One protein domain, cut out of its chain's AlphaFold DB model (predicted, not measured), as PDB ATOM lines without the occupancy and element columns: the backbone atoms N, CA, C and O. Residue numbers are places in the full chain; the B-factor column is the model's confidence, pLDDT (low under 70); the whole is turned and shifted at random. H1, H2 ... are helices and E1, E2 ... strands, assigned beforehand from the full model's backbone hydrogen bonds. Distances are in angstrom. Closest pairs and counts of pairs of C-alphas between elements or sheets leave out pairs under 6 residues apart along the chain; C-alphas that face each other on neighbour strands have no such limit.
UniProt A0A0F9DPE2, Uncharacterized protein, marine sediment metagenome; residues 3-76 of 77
ATOM      1  N   VAL A   3     -22.222 -42.200  19.390       94.69
ATOM      2  CA  VAL A   3     -22.935 -41.030  18.870       94.69
ATOM      3  C   VAL A   3     -22.112 -40.366  17.771       94.69
ATOM      4  O   VAL A   3     -20.884 -40.461  17.784       94.69
ATOM      5  N   LYS A   4     -22.776 -39.660  16.856       95.19
ATOM      6  CA  LYS A   4     -22.142 -38.637  16.015       95.19
ATOM      7  C   LYS A   4     -22.238 -37.300  16.730       95.19
ATOM      8  O   LYS A   4     -23.311 -36.956  17.214       95.19
ATOM      9  N   VAL A   5     -21.137 -36.563  16.805       96.56
ATOM     10  CA  VAL A   5     -21.050 -35.292  17.527       96.56
ATOM     11  C   VAL A   5     -20.425 -34.212  16.654       96.56
ATOM     12  O   VAL A   5     -19.442 -34.452  15.955       96.56
ATOM     13  N   CYS A   6     -20.983 -33.007  16.719       95.88
ATOM     14  CA  CYS A   6     -20.407 -31.793  16.165       95.88
ATOM     15  C   CYS A   6     -20.025 -30.875  17.327       95.88
ATOM     16  O   CYS A   6     -20.895 -30.312  18.000       95.88
ATOM     17  N   PHE A   7     -18.723 -30.703  17.554       92.56
ATOM     18  CA  PHE A   7     -18.220 -29.867  18.648       92.56
ATOM     19  C   PHE A   7     -18.443 -28.370  18.418       92.56
ATOM     20  O   PHE A   7     -18.565 -27.629  19.387       92.56
ATOM     21  N   LEU A   8     -18.557 -27.929  17.160       94.00
ATOM     22  CA  LEU A   8     -18.836 -26.526  16.834       94.00
ATOM     23  C   LEU A   8     -20.288 -26.132  17.128       94.00
ATOM     24  O   LEU A   8     -20.549 -25.006  17.536       94.00
ATOM     25  N   CYS A   9     -21.231 -27.055  16.932       93.44
ATOM     26  CA  CYS A   9     -22.655 -26.804  17.163       93.44
ATOM     27  C   CYS A   9     -23.122 -27.212  18.561       93.44
ATOM     28  O   CYS A   9     -24.278 -26.970  18.895       93.44
ATOM     29  N   CYS A  10     -22.257 -27.853  19.356       93.88
ATOM     30  CA  CYS A  10     -22.620 -28.477  20.628       93.88
ATOM     31  C   CYS A  10     -23.809 -29.443  20.474       93.88
ATOM     32  O   CYS A  10     -24.740 -29.440  21.279       93.88
ATOM     33  N   GLN A  11     -23.811 -30.245  19.407       94.62
ATOM     34  CA  GLN A  11     -24.915 -31.142  19.059       94.62
ATOM     35  C   GLN A  11     -24.426 -32.566  18.841       94.62
ATOM     36  O   GLN A  11     -23.309 -32.784  18.372       94.62
ATOM     37  N   TYR A  12     -25.283 -33.538  19.141       95.31
ATOM     38  CA  TYR A  12     -25.024 -34.940  18.838       95.31
ATOM     39  C   TYR A  12     -26.291 -35.688  18.410       95.31
ATOM     40  O   TYR A  12     -27.412 -35.265  18.697       95.31
ATOM     41  N   THR A  13     -26.108 -36.825  17.739       94.06
ATOM     42  CA  THR A  13     -27.170 -37.798  17.461       94.06
ATOM     43  C   THR A  13     -26.719 -39.224  17.816       94.06
ATOM     44  O   THR A  13     -25.577 -39.605  17.532       94.06
ATOM     45  N   PRO A  14     -27.567 -40.021  18.489       92.06
ATOM     46  CA  PRO A  14     -27.291 -41.421  18.782       92.06
ATOM     47  C   PRO A  14     -27.191 -42.300  17.530       92.06
ATOM     48  O   PRO A  14     -28.012 -42.202  16.622       92.06
ATOM     49  N   ILE A  15     -26.230 -43.231  17.532       91.44
ATOM     50  CA  ILE A  15     -26.096 -44.267  16.501       91.44
ATOM     51  C   ILE A  15     -26.651 -45.584  17.052       91.44
ATOM     52  O   ILE A  15     -26.065 -46.191  17.955       91.44
ATOM     53  N   HIS A  16     -27.759 -46.050  16.481       87.31
ATOM     54  CA  HIS A  16     -28.313 -47.384  16.701       87.31
ATOM     55  C   HIS A  16     -28.079 -48.232  15.440       87.31
ATOM     56  O   HIS A  16     -28.828 -48.094  14.472       87.31
ATOM     57  N   PRO A  17     -27.052 -49.102  15.418       77.12
ATOM     58  CA  PRO A  17     -26.656 -49.824  14.206       77.12
ATOM     59  C   PRO A  17     -27.758 -50.738  13.652       77.12
ATOM     60  O   PRO A  17     -27.848 -50.909  12.443       77.12
ATOM     61  N   GLU A  18     -28.631 -51.263  14.514       83.38
ATOM     62  CA  GLU A  18     -29.723 -52.174  14.143       83.38
ATOM     63  C   GLU A  18     -31.034 -51.450  13.783       83.38
ATOM     64  O   GLU A  18     -32.018 -52.088  13.422       83.38
ATOM     65  N   ASN A  19     -31.077 -50.115  13.877       79.50
ATOM     66  CA  ASN A  19     -32.279 -49.326  13.616       79.50
ATOM     67  C   ASN A  19     -32.108 -48.482  12.344       79.50
ATOM     68  O   ASN A  19     -31.358 -47.504  12.325       79.50
ATOM     69  N   SER A  20     -32.851 -48.818  11.288       78.06
ATOM     70  CA  SER A  20     -32.817 -48.106  10.004       78.06
ATOM     71  C   SER A  20     -33.216 -46.629  10.115       78.06
ATOM     72  O   SER A  20     -32.627 -45.788   9.437       78.06
ATOM     73  N   LEU A  21     -34.136 -46.274  11.020       79.12
ATOM     74  CA  LEU A  21     -34.486 -44.872  11.285       79.12
ATOM     75  C   LEU A  21     -33.306 -44.107  11.893       79.12
ATOM     76  O   LEU A  21     -33.102 -42.937  11.582       79.12
ATOM     77  N   SER A  22     -32.483 -44.766  12.713       81.94
ATOM     78  CA  SER A  22     -31.276 -44.140  13.263       81.94
ATOM     79  C   SER A  22     -30.256 -43.814  12.178       81.94
ATOM     80  O   SER A  22     -29.639 -42.757  12.248       81.94
ATOM     81  N   GLN A  23     -30.117 -44.661  11.154       84.88
ATOM     82  CA  GLN A  23     -29.234 -44.379  10.015       84.88
ATOM     83  C   GLN A  23     -29.704 -43.158   9.211       84.88
ATOM     84  O   GLN A  23     -28.880 -42.348   8.778       84.88
ATOM     85  N   ALA A  24     -31.022 -42.976   9.069       86.56
ATOM     86  CA  ALA A  24     -31.590 -41.786   8.437       86.56
ATOM     87  C   ALA A  24     -31.283 -40.511   9.245       86.56
ATOM     88  O   ALA A  24     -30.805 -39.533   8.676       86.56
ATOM     89  N   PHE A  25     -31.459 -40.539  10.574       87.12
ATOM     90  CA  PHE A  25     -31.109 -39.404  11.442       87.12
ATOM     91  C   PHE A  25     -29.611 -39.092  11.449       87.12
ATOM     92  O   PHE A  25     -29.230 -37.924  11.485       87.12
ATOM     93  N   VAL A  26     -28.753 -40.112  11.391       90.56
ATOM     94  CA  VAL A  26     -27.301 -39.926  11.273       90.56
ATOM     95  C   VAL A  26     -26.949 -39.245   9.951       90.56
ATOM     96  O   VAL A  26     -26.206 -38.267   9.956       90.56
ATOM     97  N   SER A  27     -27.528 -39.701   8.838       90.50
ATOM     98  CA  SER A  27     -27.313 -39.088   7.520       90.50
ATOM     99  C   SER A  27     -27.770 -37.627   7.491       90.50
ATOM    100  O   SER A  27     -27.083 -36.752   6.969       90.50
ATOM    101  N   GLU A  28     -28.920 -37.341   8.096       90.88
ATOM    102  CA  GLU A  28     -29.450 -35.984   8.196       90.88
ATOM    103  C   GLU A  28     -28.579 -35.085   9.086       90.88
ATOM    104  O   GLU A  28     -28.286 -33.946   8.716       90.88
ATOM    105  N   PHE A  29     -28.102 -35.610  10.223       92.25
ATOM    106  CA  PHE A  29     -27.141 -34.926  11.088       92.25
ATOM    107  C   PHE A  29     -25.888 -34.535  10.300       92.25
ATOM    108  O   PHE A  29     -25.442 -33.393  10.393       92.25
ATOM    109  N   GLU A  30     -25.320 -35.461   9.526       91.50
ATOM    110  CA  GLU A  30     -24.128 -35.204   8.714       91.50
ATOM    111  C   GLU A  30     -24.399 -34.171   7.613       91.50
ATOM    112  O   GLU A  30     -23.567 -33.293   7.390       91.50
ATOM    113  N   GLY A  31     -25.584 -34.188   6.997       92.69
ATOM    114  CA  GLY A  31     -26.005 -33.172   6.028       92.69
ATOM    115  C   GLY A  31     -26.127 -31.768   6.634       92.69
ATOM    116  O   GLY A  31     -25.592 -30.797   6.087       92.69
ATOM    117  N   MET A  32     -26.761 -31.648   7.806       90.44
ATOM    118  CA  MET A  32     -26.847 -30.382   8.553       90.44
ATOM    119  C   MET A  32     -25.466 -29.830   8.926       90.44
ATOM    120  O   MET A  32     -25.264 -28.619   8.963       90.44
ATOM    121  N   HIS A  33     -24.508 -30.724   9.170       92.69
ATOM    122  CA  HIS A  33     -23.159 -30.403   9.620       92.69
ATOM    123  C   HIS A  33     -22.097 -30.598   8.525       92.69
ATOM    124  O   HIS A  33     -20.923 -30.743   8.850       92.69
ATOM    125  N   HIS A  34     -22.462 -30.553   7.238       92.00
ATOM    126  CA  HIS A  34     -21.557 -30.880   6.121       92.00
ATOM    127  C   HIS A  34     -20.290 -30.007   6.028       92.00
ATOM    128  O   HIS A  34     -19.327 -30.391   5.368       92.00
ATOM    129  N   LYS A  35     -20.270 -28.829   6.672       93.56
ATOM    130  CA  LYS A  35     -19.090 -27.942   6.766       93.56
ATOM    131  C   LYS A  35     -18.366 -28.021   8.109       93.56
ATOM    132  O   LYS A  35     -17.396 -27.297   8.317       93.56
ATOM    133  N   HIS A  36     -18.853 -28.830   9.042       94.12
ATOM    134  CA  HIS A  36     -18.320 -28.927  10.393       94.12
ATOM    135  C   HIS A  36     -17.603 -30.267  10.591       94.12
ATOM    136  O   HIS A  36     -17.987 -31.275   9.999       94.12
ATOM    137  N   PRO A  37     -16.571 -30.313  11.446       90.00
ATOM    138  CA  PRO A  37     -15.942 -31.568  11.812       90.00
ATOM    139  C   PRO A  37     -16.902 -32.381  12.689       90.00
ATOM    140  O   PRO A  37     -17.167 -32.029  13.842       90.00
ATOM    141  N   VAL A  38     -17.413 -33.478  12.130       94.56
ATOM    142  CA  VAL A  38     -18.245 -34.452  12.839       94.56
ATOM    143  C   VAL A  38     -17.392 -35.653  13.230       94.56
ATOM    144  O   VAL A  38     -16.667 -36.203  12.405       94.56
ATOM    145  N   GLN A  39     -17.491 -36.082  14.486       95.19
ATOM    146  CA  GLN A  39     -16.756 -37.235  15.005       95.19
ATOM    147  C   GLN A  39     -17.700 -38.285  15.576       95.19
ATOM    148  O   GLN A  39     -18.824 -37.979  15.974       95.19
ATOM    149  N   THR A  40     -17.232 -39.530  15.627       96.12
ATOM    150  CA  THR A  40     -17.916 -40.613  16.335       96.12
ATOM    151  C   THR A  40     -17.211 -40.842  17.663       96.12
ATOM    152  O   THR A  40     -16.028 -41.173  17.663       96.12
ATOM    153  N   ILE A  41     -17.928 -40.699  18.774       95.56
ATOM    154  CA  ILE A  41     -17.399 -40.937  20.126       95.56
ATOM    155  C   ILE A  41     -18.376 -41.785  20.942       95.56
ATOM    156  O   ILE A  41     -19.527 -42.001  20.532       95.56
ATOM    157  N   ASN A  42     -17.948 -42.272  22.105       95.12
ATOM    158  CA  ASN A  42     -18.869 -42.902  23.041       95.12
ATOM    159  C   ASN A  42     -19.805 -41.837  23.637       95.12
ATOM    160  O   ASN A  42     -19.378 -40.736  23.974       95.12
ATOM    161  N   ARG A  43     -21.088 -42.168  23.833       91.62
ATOM    162  CA  ARG A  43     -22.066 -41.270  24.474       91.62
ATOM    163  C   ARG A  43     -21.577 -40.715  25.817       91.62
ATOM    164  O   ARG A  43     -21.893 -39.579  26.146       91.62
ATOM    165  N   ASN A  44     -20.817 -41.499  26.578       93.81
ATOM    166  CA  ASN A  44     -20.310 -41.090  27.891       93.81
ATOM    167  C   ASN A  44     -19.223 -40.004  27.818       93.81
ATOM    168  O   ASN A  44     -18.932 -39.374  28.828       93.81
ATOM    169  N   GLU A  45     -18.637 -39.785  26.641       93.94
ATOM    170  CA  GLU A  45     -17.617 -38.761  26.389       93.94
ATOM    171  C   GLU A  45     -18.234 -37.435  25.916       93.94
ATOM    172  O   GLU A  45     -17.536 -36.429  25.794       93.94
ATOM    173  N   VAL A  46     -19.545 -37.409  25.651       93.00
ATOM    174  CA  VAL A  46     -20.252 -36.203  25.217       93.00
ATOM    175  C   VAL A  46     -20.353 -35.216  26.386       93.00
ATOM    176  O   VAL A  46     -20.886 -35.572  27.444       93.00
ATOM    177  N   PRO A  47     -19.910 -33.959  26.220       92.81
ATOM    178  CA  PRO A  47     -20.066 -32.948  27.257       92.81
ATOM    179  C   PRO A  47     -21.546 -32.687  27.590       92.81
ATOM    180  O   PRO A  47     -22.398 -32.634  26.706       92.81
ATOM    181  N   LYS A  48     -21.864 -32.478  28.875       89.62
ATOM    182  CA  LYS A  48     -23.255 -32.346  29.371       89.62
ATOM    183  C   LYS A  48     -24.053 -31.191  28.755       89.62
ATOM    184  O   LYS A  48     -25.274 -31.197  28.822       89.62
ATOM    185  N   ASN A  49     -23.374 -30.191  28.203       91.31
ATOM    186  CA  ASN A  49     -23.979 -29.029  27.556       91.31
ATOM    187  C   ASN A  49     -24.370 -29.279  26.090       91.31
ATOM    188  O   ASN A  49     -24.854 -28.359  25.435       91.31
ATOM    189  N   PHE A  50     -24.133 -30.481  25.558       92.75
ATOM    190  CA  PHE A  50     -24.483 -30.808  24.182       92.75
ATOM    191  C   PHE A  50     -25.944 -31.235  24.065       92.75
ATOM    192  O   PHE A  50     -26.493 -31.922  24.925       92.75
ATOM    193  N   ILE A  51     -26.558 -30.860  22.949       92.00
ATOM    194  CA  ILE A  51     -27.967 -31.106  22.666       92.00
ATOM    195  C   ILE A  51     -28.102 -32.343  21.777       92.00
ATOM    196  O   ILE A  51     -27.487 -32.429  20.712       92.00
ATOM    197  N   CYS A  52     -28.952 -33.284  22.187       89.94
ATOM    198  CA  CYS A  52     -29.365 -34.399  21.343       89.94
ATOM    199  C   CYS A  52     -30.403 -33.910  20.327       89.94
ATOM    200  O   CYS A  52     -31.530 -33.587  20.704       89.94
ATOM    201  N   ILE A  53     -30.060 -33.854  19.040       85.25
ATOM    202  CA  ILE A  53     -31.025 -33.360  18.041       85.25
ATOM    203  C   ILE A  53     -32.145 -34.358  17.734       85.25
ATOM    204  O   ILE A  53     -33.228 -33.953  17.327       85.25
ATOM    205  N   THR A  54     -31.928 -35.653  17.974       77.38
ATOM    206  CA  THR A  54     -32.983 -36.668  17.820       77.38
ATOM    207  C   THR A  54     -34.065 -36.519  18.892       77.38
ATOM    208  O   THR A  54     -35.239 -36.718  18.590       77.38
ATOM    209  N   ASP A  55     -33.693 -36.114  20.112       70.94
ATOM    210  CA  ASP A  55     -34.668 -35.820  21.169       70.94
ATOM    211  C   ASP A  55     -35.443 -34.535  20.846       70.94
ATOM    212  O   ASP A  55     -36.669 -34.571  20.863       70.94
ATOM    213  N   LYS A  56     -34.765 -33.469  20.389       65.25
ATOM    214  CA  LYS A  56     -35.440 -32.244  19.919       65.25
ATOM    215  C   LYS A  56     -36.475 -32.515  18.833       65.25
ATOM    216  O   LYS A  56     -37.613 -32.094  18.970       65.25
ATOM    217  N   LYS A  57     -36.125 -33.280  17.794       65.06
ATOM    218  CA  LYS A  57     -37.079 -33.609  16.722       65.06
ATOM    219  C   LYS A  57     -38.266 -34.425  17.216       65.06
ATOM    220  O   LYS A  57     -39.366 -34.290  16.684       65.06
ATOM    221  N   ARG A  58     -38.058 -35.290  18.212       63.75
ATOM    222  CA  ARG A  58     -39.138 -36.052  18.844       63.75
ATOM    223  C   ARG A  58     -40.055 -35.139  19.654       63.75
ATOM    224  O   ARG A  58     -41.266 -35.320  19.585       63.75
ATOM    225  N   GLU A  59     -39.492 -34.186  20.388       60.62
ATOM    226  CA  GLU A  59     -40.239 -33.161  21.124       60.62
ATOM    227  C   GLU A  59     -41.022 -32.257  20.165       60.62
ATOM    228  O   GLU A  59     -42.237 -32.184  20.290       60.62
ATOM    229  N   GLU A  60     -40.390 -31.717  19.121       59.06
ATOM    230  CA  GLU A  60     -41.054 -30.913  18.083       59.06
ATOM    231  C   GLU A  60     -42.176 -31.699  17.380       59.06
ATOM    232  O   GLU A  60     -43.262 -31.173  17.136       59.06
ATOM    233  N   SER A  61     -41.956 -32.990  17.105       59.62
ATOM    234  CA  SER A  61     -42.992 -33.862  16.533       59.62
ATOM    235  C   SER A  61     -44.169 -34.059  17.494       59.62
ATOM    236  O   SER A  61     -45.310 -34.109  17.047       59.62
ATOM    237  N   LEU A  62     -43.918 -34.153  18.804       57.75
ATOM    238  CA  LEU A  62     -44.962 -34.263  19.829       57.75
ATOM    239  C   LEU A  62     -45.710 -32.942  20.034       57.75
ATOM    240  O   LEU A  62     -46.916 -32.969  20.245       57.75
ATOM    241  N   GLU A  63     -45.016 -31.808  19.962       57.97
ATOM    242  CA  GLU A  63     -45.602 -30.467  20.065       57.97
ATOM    243  C   GLU A  63     -46.429 -30.093  18.828       57.97
ATOM    244  O   GLU A  63     -47.370 -29.313  18.931       57.97
ATOM    245  N   SER A  64     -46.121 -30.686  17.670       58.38
ATOM    246  CA  SER A  64     -46.920 -30.541  16.447       58.38
ATOM    247  C   SER A  64     -48.195 -31.395  16.418       58.38
ATOM    248  O   SER A  64     -49.020 -31.228  15.517       58.38
ATOM    249  N   LEU A  65     -48.371 -32.319  17.372       55.91
ATOM    250  CA  LEU A  65     -49.605 -33.094  17.487       55.91
ATOM    251  C   LEU A  65     -50.704 -32.226  18.092       55.91
ATOM    252  O   LEU A  65     -50.492 -31.521  19.077       55.91
ATOM    253  N   ASP A  66     -51.899 -32.329  17.516       59.62
ATOM    254  CA  ASP A  66     -53.076 -31.636  18.018       59.62
ATOM    255  C   ASP A  66     -53.287 -31.947  19.522       59.62
ATOM    256  O   ASP A  66     -53.187 -33.113  19.935       59.62
ATOM    257  N   PRO A  67     -53.542 -30.928  20.366       63.59
ATOM    258  CA  PRO A  67     -53.650 -31.090  21.815       63.59
ATOM    259  C   PRO A  67     -54.715 -32.111  22.248       63.59
ATOM    260  O   PRO A  67     -54.603 -32.685  23.335       63.59
ATOM    261  N   GLU A  68     -55.710 -32.404  21.407       62.62
ATOM    262  CA  GLU A  68     -56.714 -33.436  21.670       62.62
ATOM    263  C   GLU A  68     -56.099 -34.852  21.699       62.62
ATOM    264  O   GLU A  68     -56.401 -35.659  22.584       62.62
ATOM    265  N   TRP A  69     -55.129 -35.132  20.822       61.44
ATOM    266  CA  TRP A  69     -54.415 -36.415  20.775       61.44
ATOM    267  C   TRP A  69     -53.400 -36.580  21.913       61.44
ATOM    268  O   TRP A  69     -53.237 -37.681  22.451       61.44
ATOM    269  N   LEU A  70     -52.757 -35.489  22.338       60.16
ATOM    270  CA  LEU A  70     -51.864 -35.474  23.506       60.16
ATOM    271  C   LEU A  70     -52.603 -35.847  24.802       60.16
ATOM    272  O   LEU A  70     -52.061 -36.574  25.643       60.16
ATOM    273  N   ASN A  71     -53.852 -35.400  24.950       63.16
ATOM    274  CA  ASN A  71     -54.689 -35.721  26.107       63.16
ATOM    275  C   ASN A  71     -55.113 -37.201  26.134       63.16
ATOM    276  O   ASN A  71     -55.090 -37.823  27.198       63.16
ATOM    277  N   LEU A  72     -55.403 -37.802  24.975       59.56
ATOM    278  CA  LEU A  72     -55.742 -39.229  24.868       59.56
ATOM    279  C   LEU A  72     -54.572 -40.156  25.237       59.56
ATOM    280  O   LEU A  72     -54.782 -41.211  25.838       59.56
ATOM    281  N   LEU A  73     -53.334 -39.764  24.919       58.47
ATOM    282  CA  LEU A  73     -52.135 -40.528  25.286       58.47
ATOM    283  C   LEU A  73     -51.813 -40.436  26.784       58.47
ATOM    284  O   LEU A  73     -51.336 -41.410  27.368       58.47
ATOM    285  N   ARG A  74     -52.095 -39.293  27.425       58.97
ATOM    286  CA  ARG A  74     -51.908 -39.110  28.876       58.97
ATOM    287  C   ARG A  74     -52.956 -39.847  29.710       58.97
ATOM    288  O   ARG A  74     -52.628 -40.298  30.800       58.97
ATOM    289  N   ALA A  75     -54.173 -40.013  29.194       60.88
ATOM    290  CA  ALA A  75     -55.274 -40.686  29.887       60.88
ATOM    291  C   ALA A  75     -55.144 -42.224  29.968       60.88
ATOM    292  O   ALA A  75     -55.954 -42.867  30.628       60.88
ATOM    293  N   LYS A  76     -54.147 -42.829  29.302       53.47
ATOM    294  CA  LYS A  76     -53.889 -44.285  29.320       53.47
ATOM    295  C   LYS A  76     -52.772 -44.726  30.283       53.47
ATOM    296  O   LYS A  76     -52.267 -45.839  30.143       53.47
TER     297      LYS A  76
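Overview. This is residues 3 to 76 of the 77 residues of an uncharacterized protein of marine sediment metagenome (UniProt A0A0F9DPE2). A small antiparallel sheet, ordered E2, E1, E3, has H1 over one face, and H2 leads away from its edge to H3, where residues 63 to 69 and 71 to 76 stick out. The 74 printed residues run E1, E2, H1, E3, H2, H3, a mixed class. The whole is loose, radius of gyration of the C-alphas 14.7 A, spanning 43 by 27 by 24 A.

Along the chain. E1, residues 3 to 6, begins at C-alpha 3 (-22.935, -41.030, 18.870). E2 is 11 to 14, H1 20 to 32, 18.8 A long, E3 38 to 42, H2 53 to 63, 15.0 A. H3, 67 to 74, ends at C-alpha 74 (-51.908, -39.110, 28.876).

Arrangement. E1 and E2 form a hairpin, N 4 and O 13 2.9 A apart; E1 and E3 have N 5 and O 39 at 2.8 A. E2, H1, E3 make a split strand-helix-strand unit, E1 between its strands, with a right-handed crossover. H1 runs along the strands at a height over the sheet of 9.5 A, two layers; the closest C-alphas of E2 and H1 are Thr 13 and Val 26, 6.5 A. H2 only grazes the sheet. In H1, H2 and H3 every O i to N i+4 pair is within hydrogen-bond range.

Size, cuts and confidence. The printed part has no cut and no long link. Residues 56 to 76 have pLDDT under 70.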